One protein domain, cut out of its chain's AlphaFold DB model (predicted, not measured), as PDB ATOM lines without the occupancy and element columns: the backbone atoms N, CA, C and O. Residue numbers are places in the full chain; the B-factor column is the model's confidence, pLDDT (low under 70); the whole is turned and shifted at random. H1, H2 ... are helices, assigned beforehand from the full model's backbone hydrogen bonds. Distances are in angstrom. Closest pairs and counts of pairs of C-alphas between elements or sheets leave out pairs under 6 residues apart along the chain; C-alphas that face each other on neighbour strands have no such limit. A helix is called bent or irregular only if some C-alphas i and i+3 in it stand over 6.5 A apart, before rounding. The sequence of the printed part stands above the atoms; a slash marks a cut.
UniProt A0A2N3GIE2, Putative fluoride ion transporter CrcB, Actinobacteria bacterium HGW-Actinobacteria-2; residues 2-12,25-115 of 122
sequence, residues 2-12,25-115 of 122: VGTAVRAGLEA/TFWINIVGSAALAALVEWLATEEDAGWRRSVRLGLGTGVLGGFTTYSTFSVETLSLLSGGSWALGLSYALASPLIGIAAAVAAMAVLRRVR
ATOM      1  N   VAL A   2     -43.630 -28.776  28.311       97.50
ATOM      2  CA  VAL A   2     -42.563 -29.507  29.037       97.50
ATOM      3  C   VAL A   2     -42.412 -29.074  30.501       97.50
ATOM      4  O   VAL A   2     -42.550 -29.909  31.384       97.50
ATOM      5  N   GLY A   3     -42.198 -27.781  30.774       97.88
ATOM      6  CA  GLY A   3     -42.035 -27.302  32.154       97.88
ATOM      7  C   GLY A   3     -43.238 -27.611  33.045       97.88
ATOM      8  O   GLY A   3     -43.079 -28.082  34.164       97.88
ATOM      9  N   THR A   4     -44.444 -27.443  32.504       98.00
ATOM     10  CA  THR A   4     -45.697 -27.773  33.191       98.00
ATOM     11  C   THR A   4     -45.822 -29.261  33.493       98.00
ATOM     12  O   THR A   4     -46.248 -29.612  34.586       98.00
ATOM     13  N   ALA A   5     -45.420 -30.133  32.565       98.44
ATOM     14  CA  ALA A   5     -45.419 -31.577  32.781       98.44
ATOM     15  C   ALA A   5     -44.406 -31.989  33.860       98.44
ATOM     16  O   ALA A   5     -44.734 -32.800  34.720       98.44
ATOM     17  N   VAL A   6     -43.207 -31.393  33.858       98.50
ATOM     18  CA  VAL A   6     -42.197 -31.627  34.904       98.50
ATOM     19  C   VAL A   6     -42.715 -31.170  36.265       98.50
ATOM     20  O   VAL A   6     -42.662 -31.940  37.219       98.50
ATOM     21  N   ARG A   7     -43.272 -29.955  36.352       98.38
ATOM     22  CA  ARG A   7     -43.892 -29.453  37.584       98.38
ATOM     23  C   ARG A   7     -44.987 -30.397  38.078       98.38
ATOM     24  O   ARG A   7     -44.935 -30.811  39.227       98.38
ATOM     25  N   ALA A   8     -45.927 -30.771  37.210       98.12
ATOM     26  CA  ALA A   8     -47.024 -31.666  37.567       98.12
ATOM     27  C   ALA A   8     -46.517 -33.036  38.048       98.12
ATOM     28  O   ALA A   8     -47.043 -33.584  39.011       98.12
ATOM     29  N   GLY A   9     -45.470 -33.574  37.415       98.31
ATOM     30  CA  GLY A   9     -44.828 -34.815  37.849       98.31
ATOM     31  C   GLY A   9     -44.190 -34.706  39.237       98.31
ATOM     32  O   GLY A   9     -44.354 -35.610  40.049       98.31
ATOM     33  N   LEU A  10     -43.508 -33.594  39.536       98.19
ATOM     34  CA  LEU A  10     -42.917 -33.346  40.856       98.19
ATOM     35  C   LEU A  10     -43.987 -33.156  41.937       98.19
ATOM     36  O   LEU A  10     -43.883 -33.759  43.003       98.19
ATOM     37  N   GLU A  11     -45.027 -32.370  41.652       97.12
ATOM     38  CA  GLU A  11     -46.175 -32.162  42.548       97.12
ATOM     39  C   GLU A  11     -46.906 -33.484  42.840       97.12
ATOM     40  O   GLU A  11     -47.322 -33.717  43.974       97.12
ATOM     41  N   ALA A  12     -47.015 -34.383  41.854       97.25
ATOM     42  CA  ALA A  12     -47.611 -35.706  42.038       97.25
ATOM     43  C   ALA A  12     -46.703 -36.681  42.810       97.25
ATOM     44  O   ALA A  12     -47.199 -37.481  43.601       97.25
ATOM     45  N   THR A  25     -43.860 -27.028  45.615       98.31
ATOM     46  CA  THR A  25     -44.102 -25.757  44.916       98.31
ATOM     47  C   THR A  25     -43.050 -24.703  45.270       98.31
ATOM     48  O   THR A  25     -42.540 -24.008  44.388       98.31
ATOM     49  N   PHE A  26     -42.661 -24.629  46.547       98.62
ATOM     50  CA  PHE A  26     -41.600 -23.746  47.028       98.62
ATOM     51  C   PHE A  26     -40.280 -23.957  46.269       98.62
ATOM     52  O   PHE A  26     -39.734 -23.013  45.693       98.62
ATOM     53  N   TRP A  27     -39.781 -25.197  46.214       98.62
ATOM     54  CA  TRP A  27     -38.512 -25.493  45.545       98.62
ATOM     55  C   TRP A  27     -38.591 -25.360  44.028       98.62
ATOM     56  O   TRP A  27     -37.637 -24.879  43.417       98.62
ATOM     57  N   ILE A  28     -39.726 -25.714  43.424       98.62
ATOM     58  CA  ILE A  28     -39.976 -25.500  41.995       98.62
ATOM     59  C   ILE A  28     -39.830 -24.017  41.643       98.62
ATOM     60  O   ILE A  28     -39.102 -23.669  40.711       98.62
ATOM     61  N   ASN A  29     -40.451 -23.132  42.424       98.69
ATOM     62  CA  ASN A  29     -40.354 -21.694  42.195       98.69
ATOM     63  C   ASN A  29     -38.926 -21.174  42.407       98.69
ATOM     64  O   ASN A  29     -38.424 -20.452  41.549       98.69
ATOM     65  N   ILE A  30     -38.225 -21.588  43.468       98.81
ATOM     66  CA  ILE A  30     -36.846 -21.138  43.737       98.81
ATOM     67  C   ILE A  30     -35.877 -21.570  42.635       98.81
ATOM     68  O   ILE A  30     -35.132 -20.744  42.102       98.81
ATOM     69  N   VAL A  31     -35.888 -22.856  42.273       98.75
ATOM     70  CA  VAL A  31     -35.000 -23.398  41.236       98.75
ATOM     71  C   VAL A  31     -35.325 -22.772  39.883       98.75
ATOM     72  O   VAL A  31     -34.417 -22.390  39.145       98.75
ATOM     73  N   GLY A  32     -36.612 -22.605  39.571       98.56
ATOM     74  CA  GLY A  32     -37.055 -21.977  38.332       98.56
ATOM     75  C   GLY A  32     -36.662 -20.502  38.238       98.56
ATOM     76  O   GLY A  32     -36.156 -20.082  37.199       98.56
ATOM     77  N   SER A  33     -36.809 -19.728  39.320       98.62
ATOM     78  CA  SER A  33     -36.362 -18.331  39.383       98.62
ATOM     79  C   SER A  33     -34.849 -18.205  39.192       98.62
ATOM     80  O   SER A  33     -34.406 -17.371  38.401       98.62
ATOM     81  N   ALA A  34     -34.056 -19.054  39.852       98.75
ATOM     82  CA  ALA A  34     -32.604 -19.080  39.688       98.75
ATOM     83  C   ALA A  34     -32.192 -19.413  38.245       98.75
ATOM     84  O   ALA A  34     -31.387 -18.698  37.645       98.75
ATOM     85  N   ALA A  35     -32.780 -20.462  37.663       98.56
ATOM     86  CA  ALA A  35     -32.498 -20.884  36.295       98.56
ATOM     87  C   ALA A  35     -32.909 -19.822  35.263       98.56
ATOM     88  O   ALA A  35     -32.165 -19.566  34.315       98.56
ATOM     89  N   LEU A  36     -34.063 -19.171  35.450       98.25
ATOM     90  CA  LEU A  36     -34.542 -18.129  34.542       98.25
ATOM     91  C   LEU A  36     -33.652 -16.890  34.599       98.25
ATOM     92  O   LEU A  36     -33.287 -16.357  33.552       98.25
ATOM     93  N   ALA A  37     -33.262 -16.459  35.797       97.81
ATOM     94  CA  ALA A  37     -32.362 -15.327  35.966       97.81
ATOM     95  C   ALA A  37     -30.980 -15.608  35.358       97.81
ATOM     96  O   ALA A  37     -30.454 -14.773  34.627       97.81
ATOM     97  N   ALA A  38     -30.432 -16.811  35.573       97.31
ATOM     98  CA  ALA A  38     -29.195 -17.238  34.926       97.31
ATOM     99  C   ALA A  38     -29.322 -17.256  33.395       97.31
ATOM    100  O   ALA A  38     -28.425 -16.784  32.705       97.31
ATOM    101  N   LEU A  39     -30.436 -17.752  32.848       96.06
ATOM    102  CA  LEU A  39     -30.678 -17.761  31.404       96.06
ATOM    103  C   LEU A  39     -30.740 -16.343  30.824       96.06
ATOM    104  O   LEU A  39     -30.130 -16.072  29.792       96.06
ATOM    105  N   VAL A  40     -31.479 -15.441  31.471       94.31
ATOM    106  CA  VAL A  40     -31.615 -14.050  31.020       94.31
ATOM    107  C   VAL A  40     -30.268 -13.336  31.079       94.31
ATOM    108  O   VAL A  40     -29.863 -12.736  30.086       94.31
ATOM    109  N   GLU A  41     -29.541 -13.467  32.187       95.06
ATOM    110  CA  GLU A  41     -28.184 -12.932  32.328       95.06
ATOM    111  C   GLU A  41     -27.242 -13.530  31.274       95.06
ATOM    112  O   GLU A  41     -26.431 -12.820  30.679       95.06
ATOM    113  N   TRP A  42     -27.385 -14.823  30.963       93.12
ATOM    114  CA  TRP A  42     -26.613 -15.466  29.907       93.12
ATOM    115  C   TRP A  42     -26.903 -14.856  28.523       93.12
ATOM    116  O   TRP A  42     -26.008 -14.660  27.703       93.12
ATOM    117  N   LEU A  43     -28.137 -14.470  28.242       92.50
ATOM    118  CA  LEU A  43     -28.479 -13.914  26.934       92.50
ATOM    119  C   LEU A  43     -28.188 -12.413  26.803       92.50
ATOM    120  O   LEU A  43     -28.116 -11.934  25.675       92.50
ATOM    121  N   ALA A  44     -27.956 -11.704  27.911       87.50
ATOM    122  CA  ALA A  44     -27.879 -10.242  27.980       87.50
ATOM    123  C   ALA A  44     -26.664  -9.578  27.293       87.50
ATOM    124  O   ALA A  44     -26.553  -8.357  27.322       87.50
ATOM    125  N   THR A  45     -25.736 -10.338  26.701       77.38
ATOM    126  CA  THR A  45     -24.475  -9.795  26.151       77.38
ATOM    127  C   THR A  45     -24.610  -9.123  24.785       77.38
ATOM    128  O   THR A  45     -23.720  -8.380  24.394       77.38
ATOM    129  N   GLU A  46     -25.671  -9.410  24.036       79.31
ATOM    130  CA  GLU A  46     -25.878  -8.930  22.665       79.31
ATOM    131  C   GLU A  46     -27.344  -8.547  22.458       79.31
ATOM    132  O   GLU A  46     -28.200  -8.837  23.299       79.31
ATOM    133  N   GLU A  47     -27.629  -7.922  21.315       85.56
ATOM    134  CA  GLU A  47     -28.990  -7.601  20.910       85.56
ATOM    135  C   GLU A  47     -29.881  -8.849  20.914       85.56
ATOM    136  O   GLU A  47     -29.498  -9.956  20.516       85.56
ATOM    137  N   ASP A  48     -31.106  -8.654  21.383       85.38
ATOM    138  CA  ASP A  48     -32.110  -9.692  21.475       85.38
ATOM    139  C   ASP A  48     -32.710 -10.054  20.103       85.38
ATOM    140  O   ASP A  48     -33.854  -9.733  19.767       85.38
ATOM    141  N   ALA A  49     -31.921 -10.753  19.297       90.19
ATOM    142  CA  ALA A  49     -32.286 -11.130  17.943       90.19
ATOM    143  C   ALA A  49     -31.940 -12.593  17.629       90.19
ATOM    144  O   ALA A  49     -31.187 -13.268  18.338       90.19
ATOM    145  N   GLY A  50     -32.539 -13.100  16.548       92.12
ATOM    146  CA  GLY A  50     -32.264 -14.431  16.007       92.12
ATOM    147  C   GLY A  50     -32.404 -15.552  17.040       92.12
ATOM    148  O   GLY A  50     -33.427 -15.685  17.717       92.12
ATOM    149  N   TRP A  51     -31.364 -16.379  17.157       93.25
ATOM    150  CA  TRP A  51     -31.374 -17.560  18.019       93.25
ATOM    151  C   TRP A  51     -31.498 -17.212  19.512       93.25
ATOM    152  O   TRP A  51     -32.151 -17.952  20.246       93.25
ATOM    153  N   ARG A  52     -30.947 -16.073  19.964       92.19
ATOM    154  CA  ARG A  52     -31.004 -15.639  21.372       92.19
ATOM    155  C   ARG A  52     -32.442 -15.374  21.806       92.19
ATOM    156  O   ARG A  52     -32.881 -15.885  22.838       92.19
ATOM    157  N   ARG A  53     -33.200 -14.659  20.969       93.88
ATOM    158  CA  ARG A  53     -34.631 -14.410  21.184       93.88
ATOM    159  C   ARG A  53     -35.421 -15.712  21.242       93.88
ATOM    160  O   ARG A  53     -36.227 -15.901  22.153       93.88
ATOM    161  N   SER A  54     -35.166 -16.625  20.305       95.50
ATOM    162  CA  SER A  54     -35.818 -17.939  20.274       95.50
ATOM    163  C   SER A  54     -35.533 -18.749  21.538       95.50
ATOM    164  O   SER A  54     -36.455 -19.334  22.104       95.50
ATOM    165  N   VAL A  55     -34.293 -18.736  22.035       95.62
ATOM    166  CA  VAL A  55     -33.921 -19.406  23.288       95.62
ATOM    167  C   VAL A  55     -34.598 -18.751  24.493       95.62
ATOM    168  O   VAL A  55     -35.164 -19.469  25.318       95.62
ATOM    169  N   ARG A  56     -34.620 -17.413  24.600       95.25
ATOM    170  CA  ARG A  56     -35.301 -16.746  25.724       95.25
ATOM    171  C   ARG A  56     -36.796 -17.054  25.741       95.25
ATOM    172  O   ARG A  56     -37.343 -17.335  26.802       95.25
ATOM    173  N   LEU A  57     -37.464 -17.014  24.591       95.94
ATOM    174  CA  LEU A  57     -38.897 -17.305  24.520       95.94
ATOM    175  C   LEU A  57     -39.181 -18.793  24.758       95.94
ATOM    176  O   LEU A  57     -40.063 -19.131  25.544       95.94
ATOM    177  N   GLY A  58     -38.416 -19.686  24.128       97.38
ATOM    178  CA  GLY A  58     -38.604 -21.131  24.246       97.38
ATOM    179  C   GLY A  58     -38.285 -21.661  25.643       97.38
ATOM    180  O   GLY A  58     -39.137 -22.284  26.278       97.38
ATOM    181  N   LEU A  59     -37.077 -21.397  26.146       97.88
ATOM    182  CA  LEU A  59     -36.639 -21.882  27.457       97.88
ATOM    183  C   LEU A  59     -37.118 -20.989  28.595       97.88
ATOM    184  O   LEU A  59     -37.585 -21.510  29.600       97.88
ATOM    185  N   GLY A  60     -37.029 -19.668  28.449       97.25
ATOM    186  CA  GLY A  60     -37.408 -18.733  29.504       97.25
ATOM    187  C   GLY A  60     -38.919 -18.682  29.700       97.25
ATOM    188  O   GLY A  60     -39.431 -19.147  30.714       97.25
ATOM    189  N   THR A  61     -39.653 -18.159  28.718       95.19
ATOM    190  CA  THR A  61     -41.118 -18.047  28.819       95.19
ATOM    191  C   THR A  61     -41.807 -19.412  28.740       95.19
ATOM    192  O   THR A  61     -42.731 -19.679  29.503       95.19
ATOM    193  N   GLY A  62     -41.366 -20.291  27.836       97.38
ATOM    194  CA  GLY A  62     -42.016 -21.578  27.593       97.38
ATOM    195  C   GLY A  62     -41.745 -22.627  28.674       97.38
ATOM    196  O   GLY A  62     -42.674 -23.098  29.332       97.38
ATOM    197  N   VAL A  63     -40.487 -23.053  28.826       98.44
ATOM    198  CA  VAL A  63     -40.124 -24.140  29.754       98.44
ATOM    199  C   VAL A  63     -40.100 -23.652  31.198       98.44
ATOM    200  O   VAL A  63     -40.856 -24.171  32.010       98.44
ATOM    201  N   LEU A  64     -39.278 -22.657  31.525       98.38
ATOM    202  CA  LEU A  64     -39.116 -22.177  32.899       98.38
ATOM    203  C   LEU A  64     -40.380 -21.475  33.397       98.38
ATOM    204  O   LEU A  64     -40.825 -21.761  34.503       98.38
ATOM    205  N   GLY A  65     -41.030 -20.671  32.549       97.56
ATOM    206  CA  GLY A  65     -42.330 -20.079  32.861       97.56
ATOM    207  C   GLY A  65     -43.417 -21.126  33.122       97.56
ATOM    208  O   GLY A  65     -44.205 -20.962  34.045       97.56
ATOM    209  N   GLY A  66     -43.428 -22.234  32.371       97.88
ATOM    210  CA  GLY A  66     -44.349 -23.349  32.617       97.88
ATOM    211  C   GLY A  66     -43.981 -24.232  33.818       97.88
ATOM    212  O   GLY A  66     -44.868 -24.892  34.365       97.88
ATOM    213  N   PHE A  67     -42.697 -24.275  34.188       98.62
ATOM    214  CA  PHE A  67     -42.165 -25.000  35.343       98.62
ATOM    215  C   PHE A  67     -42.488 -24.287  36.653       98.62
ATOM    216  O   PHE A  67     -42.918 -24.941  37.587       98.62
ATOM    217  N   THR A  68     -42.343 -22.964  36.724       98.44
ATOM    218  CA  THR A  68     -42.755 -22.175  37.896       98.44
ATOM    219  C   THR A  68     -44.268 -21.960  37.940       98.44
ATOM    220  O   THR A  68     -44.946 -22.051  36.916       98.44
ATOM    221  N   THR A  69     -44.823 -21.646  39.112       98.31
ATOM    222  CA  THR A  69     -46.260 -21.384  39.267       98.31
ATOM    223  C   THR A  69     -46.556 -20.379  40.382       98.31
ATOM    224  O   THR A  69     -46.295 -20.611  41.563       98.31
ATOM    225  N   TYR A  70     -47.148 -19.241  40.010       98.12
ATOM    226  CA  TYR A  70     -47.657 -18.264  40.979       98.12
ATOM    227  C   TYR A  70     -49.086 -18.593  41.436       98.12
ATOM    228  O   TYR A  70     -49.458 -18.329  42.580       98.12
ATOM    229  N   SER A  71     -49.897 -19.198  40.561       97.88
ATOM    230  CA  SER A  71     -51.284 -19.551  40.873       97.88
ATOM    231  C   SER A  71     -51.365 -20.642  41.938       97.88
ATOM    232  O   SER A  71     -52.113 -20.482  42.899       97.88
ATOM    233  N   THR A  72     -50.556 -21.702  41.823       97.56
ATOM    234  CA  THR A  72     -50.488 -22.763  42.842       97.56
ATOM    235  C   THR A  72     -50.029 -22.190  44.185       97.56
ATOM    236  O   THR A  72     -50.720 -22.364  45.182       97.56
ATOM    237  N   PHE A  73     -48.940 -21.408  44.189       98.25
ATOM    238  CA  PHE A  73     -48.449 -20.697  45.376       98.25
ATOM    239  C   PHE A  73     -49.547 -19.866  46.065       98.25
ATOM    240  O   PHE A  73     -49.692 -19.913  47.287       98.25
ATOM    241  N   SER A  74     -50.342 -19.126  45.287       98.44
ATOM    242  CA  SER A  74     -51.418 -18.277  45.814       98.44
ATOM    243  C   SER A  74     -52.537 -19.102  46.456       98.44
ATOM    244  O   SER A  74     -52.993 -18.774  47.553       98.44
ATOM    245  N   VAL A  75     -52.958 -20.192  45.805       97.75
ATOM    246  CA  VAL A  75     -53.999 -21.096  46.324       97.75
ATOM    247  C   VAL A  75     -53.530 -21.809  47.591       97.75
ATOM    248  O   VAL A  75     -54.270 -21.859  48.570       97.75
ATOM    249  N   GLU A  76     -52.302 -22.322  47.612       97.19
ATOM    250  CA  GLU A  76     -51.714 -22.972  48.788       97.19
ATOM    251  C   GLU A  76     -51.578 -21.998  49.967       97.19
ATOM    252  O   GLU A  76     -51.936 -22.337  51.095       97.19
ATOM    253  N   THR A  77     -51.130 -20.766  49.703       97.94
ATOM    254  CA  THR A  77     -51.059 -19.700  50.712       97.94
ATOM    255  C   THR A  77     -52.436 -19.428  51.307       97.94
ATOM    256  O   THR A  77     -52.601 -19.445  52.527       97.94
ATOM    257  N   LEU A  78     -53.449 -19.224  50.458       97.44
ATOM    258  CA  LEU A  78     -54.810 -18.961  50.918       97.44
ATOM    259  C   LEU A  78     -55.401 -20.154  51.677       97.44
ATOM    260  O   LEU A  78     -56.098 -19.950  52.670       97.44
ATOM    261  N   SER A  79     -55.102 -21.379  51.244       96.25
ATOM    262  CA  SER A  79     -55.527 -22.610  51.912       96.25
ATOM    263  C   SER A  79     -54.974 -22.691  53.339       96.25
ATOM    264  O   SER A  79     -55.729 -22.938  54.277       96.25
ATOM    265  N   LEU A  80     -53.686 -22.383  53.538       96.94
ATOM    266  CA  LEU A  80     -53.066 -22.365  54.868       96.94
ATOM    267  C   LEU A  80     -53.650 -21.278  55.774       96.94
ATOM    268  O   LEU A  80     -53.955 -21.547  56.937       96.94
ATOM    269  N   LEU A  81     -53.828 -20.065  55.246       96.94
ATOM    270  CA  LEU A  81     -54.404 -18.948  55.999       96.94
ATOM    271  C   LEU A  81     -55.862 -19.235  56.395       96.94
ATOM    272  O   LEU A  81     -56.235 -19.072  57.556       96.94
ATOM    273  N   SER A  82     -56.671 -19.725  55.453       95.81
ATOM    274  CA  SER A  82     -58.094 -20.024  55.680       95.81
ATOM    275  C   SER A  82     -58.298 -21.271  56.543       95.81
ATOM    276  O   SER A  82     -59.276 -21.357  57.279       95.81
ATOM    277  N   GLY A  83     -57.360 -22.222  56.502       92.44
ATOM    278  CA  GLY A  83     -57.352 -23.428  57.334       92.44
ATOM    279  C   GLY A  83     -56.872 -23.205  58.773       92.44
ATOM    280  O   GLY A  83     -56.624 -24.174  59.484       92.44
ATOM    281  N   GLY A  84     -56.684 -21.952  59.206       91.75
ATOM    282  CA  GLY A  84     -56.258 -21.601  60.565       91.75
ATOM    283  C   GLY A  84     -54.751 -21.714  60.818       91.75
ATOM    284  O   GLY A  84     -54.277 -21.340  61.889       91.75
ATOM    285  N   SER A  85     -53.967 -22.144  59.827       93.94
ATOM    286  CA  SER A  85     -52.507 -22.274  59.911       93.94
ATOM    287  C   SER A  85     -51.796 -20.974  59.513       93.94
ATOM    288  O   SER A  85     -50.922 -20.955  58.646       93.94
ATOM    289  N   TRP A  86     -52.166 -19.865  60.160       95.12
ATOM    290  CA  TRP A  86     -51.718 -18.509  59.810       95.12
ATOM    291  C   TRP A  86     -50.199 -18.348  59.794       95.12
ATOM    292  O   TRP A  86     -49.658 -17.735  58.876       95.12
ATOM    293  N   ALA A  87     -49.507 -18.929  60.778       96.38
ATOM    294  CA  ALA A  87     -48.051 -18.875  60.848       96.38
ATOM    295  C   ALA A  87     -47.404 -19.498  59.602       96.38
ATOM    296  O   ALA A  87     -46.525 -18.877  59.007       96.38
ATOM    297  N   LEU A  88     -47.874 -20.675  59.167       96.50
ATOM    298  CA  LEU A  88     -47.384 -21.353  57.961       96.50
ATOM    299  C   LEU A  88     -47.750 -20.575  56.695       96.50
ATOM    300  O   LEU A  88     -46.893 -20.362  55.846       96.50
ATOM    301  N   GLY A  89     -48.995 -20.105  56.585       97.50
ATOM    302  CA  GLY A  89     -49.443 -19.335  55.423       97.50
ATOM    303  C   GLY A  89     -48.651 -18.040  55.233       97.50
ATOM    304  O   GLY A  89     -48.161 -17.778  54.138       97.50
ATOM    305  N   LEU A  90     -48.451 -17.260  56.302       98.12
ATOM    306  CA  LEU A  90     -47.680 -16.014  56.253       98.12
ATOM    307  C   LEU A  90     -46.202 -16.260  55.965       98.12
ATOM    308  O   LEU A  90     -45.609 -15.558  55.146       98.12
ATOM    309  N   SER A  91     -45.597 -17.254  56.616       98.19
ATOM    310  CA  SER A  91     -44.193 -17.548  56.341       98.19
ATOM    311  C   SER A  91     -44.003 -18.080  54.921       98.19
ATOM    312  O   SER A  91     -43.026 -17.691  54.289       98.19
ATOM    313  N   TYR A  92     -44.931 -18.863  54.358       98.25
ATOM    314  CA  TYR A  92     -44.847 -19.308  52.961       98.25
ATOM    315  C   TYR A  92     -45.013 -18.139  51.983       98.25
ATOM    316  O   TYR A  92     -44.201 -17.989  51.063       98.25
ATOM    317  N   ALA A  93     -45.994 -17.266  52.237       98.44
ATOM    318  CA  ALA A  93     -46.269 -16.069  51.444       98.44
ATOM    319  C   ALA A  93     -45.058 -15.133  51.331       98.44
ATOM    320  O   ALA A  93     -44.836 -14.531  50.282       98.44
ATOM    321  N   LEU A  94     -44.277 -15.011  52.408       98.50
ATOM    322  CA  LEU A  94     -43.093 -14.157  52.459       98.50
ATOM    323  C   LEU A  94     -41.840 -14.884  51.964       98.50
ATOM    324  O   LEU A  94     -41.104 -14.356  51.132       98.50
ATOM    325  N   ALA A  95     -41.586 -16.099  52.453       98.38
ATOM    326  CA  ALA A  95     -40.347 -16.814  52.174       98.38
ATOM    327  C   ALA A  95     -40.212 -17.176  50.693       98.38
ATOM    328  O   ALA A  95     -39.133 -17.016  50.132       98.38
ATOM    329  N   SER A  96     -41.291 -17.630  50.048       98.19
ATOM    330  CA  SER A  96     -41.255 -18.094  48.656       98.19
ATOM    331  C   SER A  96     -40.750 -17.020  47.673       98.19
ATOM    332  O   SER A  96     -39.713 -17.243  47.039       98.19
ATOM    333  N   PRO A  97     -41.366 -15.821  47.571       98.44
ATOM    334  CA  PRO A  97     -40.865 -14.781  46.674       98.44
ATOM    335  C   PRO A  97     -39.512 -14.208  47.117       98.44
ATOM    336  O   PRO A  97     -38.657 -13.973  46.265       98.44
ATOM    337  N   LEU A  98     -39.274 -14.009  48.420       98.75
ATOM    338  CA  LEU A  98     -38.012 -13.429  48.902       98.75
ATOM    339  C   LEU A  98     -36.815 -14.338  48.609       98.75
ATOM    340  O   LEU A  98     -35.793 -13.875  48.104       98.75
ATOM    341  N   ILE A  99     -36.949 -15.637  48.879       98.75
ATOM    342  CA  ILE A  99     -35.894 -16.616  48.609       98.75
ATOM    343  C   ILE A  99     -35.759 -16.843  47.101       98.75
ATOM    344  O   ILE A  99     -34.636 -16.948  46.615       98.75
ATOM    345  N   GLY A 100     -36.859 -16.840  46.341       98.62
ATOM    346  CA  GLY A 100     -36.812 -16.899  44.877       98.62
ATOM    347  C   GLY A 100     -36.021 -15.737  44.264       98.62
ATOM    348  O   GLY A 100     -35.149 -15.958  43.423       98.62
ATOM    349  N   ILE A 101     -36.252 -14.506  44.737       98.75
ATOM    350  CA  ILE A 101     -35.486 -13.317  44.328       98.75
ATOM    351  C   ILE A 101     -34.018 -13.451  44.745       98.75
ATOM    352  O   ILE A 101     -33.126 -13.214  43.929       98.75
ATOM    353  N   ALA A 102     -33.744 -13.860  45.986       98.75
ATOM    354  CA  ALA A 102     -32.375 -14.051  46.462       98.75
ATOM    355  C   ALA A 102     -31.618 -15.102  45.629       98.75
ATOM    356  O   ALA A 102     -30.470 -14.876  45.244       98.75
ATOM    357  N   ALA A 103     -32.271 -16.214  45.285       98.75
ATOM    358  CA  ALA A 103     -31.712 -17.264  44.442       98.75
ATOM    359  C   ALA A 103     -31.456 -16.777  43.007       98.75
ATOM    360  O   ALA A 103     -30.401 -17.063  42.444       98.75
ATOM    361  N   ALA A 104     -32.369 -15.986  42.437       98.62
ATOM    362  CA  ALA A 104     -32.177 -15.334  41.143       98.62
ATOM    363  C   ALA A 104     -30.951 -14.406  41.138       98.62
ATOM    364  O   ALA A 104     -30.096 -14.508  40.256       98.62
ATOM    365  N   VAL A 105     -30.819 -13.541  42.150       98.50
ATOM    366  CA  VAL A 105     -29.661 -12.644  42.303       98.50
ATOM    367  C   VAL A 105     -28.365 -13.438  42.455       98.50
ATOM    368  O   VAL A 105     -27.379 -13.140  41.778       98.50
ATOM    369  N   ALA A 106     -28.364 -14.470  43.302       98.38
ATOM    370  CA  ALA A 106     -27.207 -15.333  43.497       98.38
ATOM    371  C   ALA A 106     -26.789 -16.020  42.189       98.38
ATOM    372  O   ALA A 106     -25.607 -16.012  41.847       98.38
ATOM    373  N   ALA A 107     -27.746 -16.544  41.420       98.00
ATOM    374  CA  ALA A 107     -27.484 -17.205  40.146       98.00
ATOM    375  C   ALA A 107     -26.851 -16.254  39.115       98.00
ATOM    376  O   ALA A 107     -25.844 -16.604  38.497       98.00
ATOM    377  N   MET A 108     -27.370 -15.027  38.982       96.50
ATOM    378  CA  MET A 108     -26.764 -14.007  38.113       96.50
ATOM    379  C   MET A 108     -25.349 -13.641  38.574       96.50
ATOM    380  O   MET A 108     -24.424 -13.578  37.765       96.50
ATOM    381  N   ALA A 109     -25.148 -13.447  39.880       96.25
ATOM    382  CA  ALA A 109     -23.845 -13.097  40.438       96.25
ATOM    383  C   ALA A 109     -22.805 -14.218  40.265       96.25
ATOM    384  O   ALA A 109     -21.625 -13.934  40.058       96.25
ATOM    385  N   VAL A 110     -23.212 -15.485  40.357       96.31
ATOM    386  CA  VAL A 110     -22.348 -16.634  40.049       96.31
ATOM    387  C   VAL A 110     -22.010 -16.646  38.562       96.31
ATOM    388  O   VAL A 110     -20.834 -16.718  38.209       96.31
ATOM    389  N   LEU A 111     -23.004 -16.495  37.686       94.50
ATOM    390  CA  LEU A 111     -22.787 -16.535  36.242       94.50
ATOM    391  C   LEU A 111     -21.843 -15.424  35.758       94.50
ATOM    392  O   LEU A 111     -20.960 -15.690  34.945       94.50
ATOM    393  N   ARG A 112     -21.968 -14.207  36.299       92.75
ATOM    394  CA  ARG A 112     -21.057 -13.088  36.002       92.75
ATOM    395  C   ARG A 112     -19.608 -13.368  36.391       92.75
ATOM    396  O   ARG A 112     -18.711 -12.900  35.707       92.75
ATOM    397  N   ARG A 113     -19.374 -14.123  37.470       92.06
ATOM    398  CA  ARG A 113     -18.018 -14.506  37.903       92.06
ATOM    399  C   ARG A 113     -17.419 -15.614  37.046       92.06
ATOM    400  O   ARG A 113     -16.212 -15.635  36.844       92.06
ATOM    401  N   VAL A 114     -18.252 -16.550  36.590       89.38
ATOM    402  CA  VAL A 114     -17.806 -17.698  35.783       89.38
ATOM    403  C   VAL A 114     -17.602 -17.310  34.324       89.38
ATOM    404  O   VAL A 114     -16.791 -17.927  33.642       89.38
ATOM    405  N   ARG A 115     -18.304 -16.284  33.833       83.69
ATOM    406  CA  ARG A 115     -18.048 -15.721  32.511       83.69
ATOM    407  C   ARG A 115     -16.665 -15.078  32.501       83.69
ATOM    408  O   ARG A 115     -16.501 -14.036  33.135       83.69
TER     409      ARG A 115
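What this domain is: This is residues 2 to 12 and 25 to 115 of the 122 residues of the protein "Putative fluoride ion transporter CrcB" of Actinobacteria bacterium HGW-Actinobacteria-2 (UniProt A0A2N3GIE2). The model is an elongated slab of nearly aligned helices: the long H5 runs along one side, H2 packs on it in the middle, and H3 and H4, one after the other, make the opposite side. H3 packs on H2, H4 reaches beyond the first end of H2 and folds back into H5 as a helical hairpin, and the short H1 packs on the last residues of H3, away from H5. The printed part has 102 residues with five named helices, H1 to H5 in order along the chain, and no named strand; the class is all helix. The whole is only just loose, close to compact, with a radius of gyration of the C-alphas of 15.6 A, and its C-alphas span 50 by 28 by 19 A along their three main axes.

How they stand to each other: H1, residues 2 to 12, touches H3, residues 50 to 67, and they run the same way at a shallow tilt of 18 degrees. Their closest C-alphas are those of Gly 3 and Phe 67, 3.9 A apart, and H3 touches H1 with residues 62 to 67 alone. H1 is close to but not clearly touching H2, residues 25 to 43; the closest C-alphas, those of Arg 7 and Ile 28, are 7.1 A apart. H2 and H3 form a helical hairpin: they touch, opposite ways at a shallow tilt of 7 degrees, with the closest C-alphas, those of Gly 32 and Leu 64, 5.8 A apart. H1, H2 and H3 form an up and down bundle, each helix running against the one before it in the chain. H2 is the hub, touching three other helices. It touches H5, residues 86 to 114, with 37 pairs of C-alphas within 8 A, the same way at a shallow tilt of 26 degrees; the closest C-alphas are those of Ala 34 and Ala 104, 4.0 A apart. H4, residues 70 to 82, and H2 only just touch, and only at their ends, with 3 pairs of C-alphas within 8 A; the closest, those of Thr 25 and Phe 73, are 6.7 A apart. H4 and H5 form the second helical hairpin: they touch, opposite ways at a shallow tilt of 29 degrees, with the closest C-alphas, those of Leu 80 and Gly 89, 4.8 A apart, and H5 touches H4 with residues 86 to 93 alone. H1 is apart from H4 and H5, and H3 is apart from H4 and H5. In H1, H2 and H4 every O i to N i+4 pair is within hydrogen-bond range; in H3 it is 12 of 14 and in H5 24 of 25.

Where its parts are: H1 begins at C-alpha 2, at (-42.563, -29.507, 29.037), and measures 15.3 A from first to last C-alpha. H2 begins after the cut at C-alpha 25, at (-44.102, -25.757, 44.916), and measures 26.6 A. H3 measures 24.2 A and is not bent, but only just: C-alphas 61 and 64 are 6.1 A apart. H4 measures 18.1 A. H5, the longest helix, measures 41.6 A and ends at C-alpha 114, at (-17.806, -17.698, 35.783); it is not bent, but only just, with C-alphas 94 and 97 6.2 A apart.

The domain as a whole: The two C-alphas farthest apart are those of Gly 50 and Gly 84, 51.1 A. Residues 13 to 24 are not printed, and C-alphas 12 and 25 are 10.9 A apart across this cut, which holds the link from H1 to H2. Of the links that are printed whole, H3 to H4 and H4 to H5 are tight and H2 to H3 is short. The mean pLDDT of the printed part is 96.1, and no printed residue is under 70.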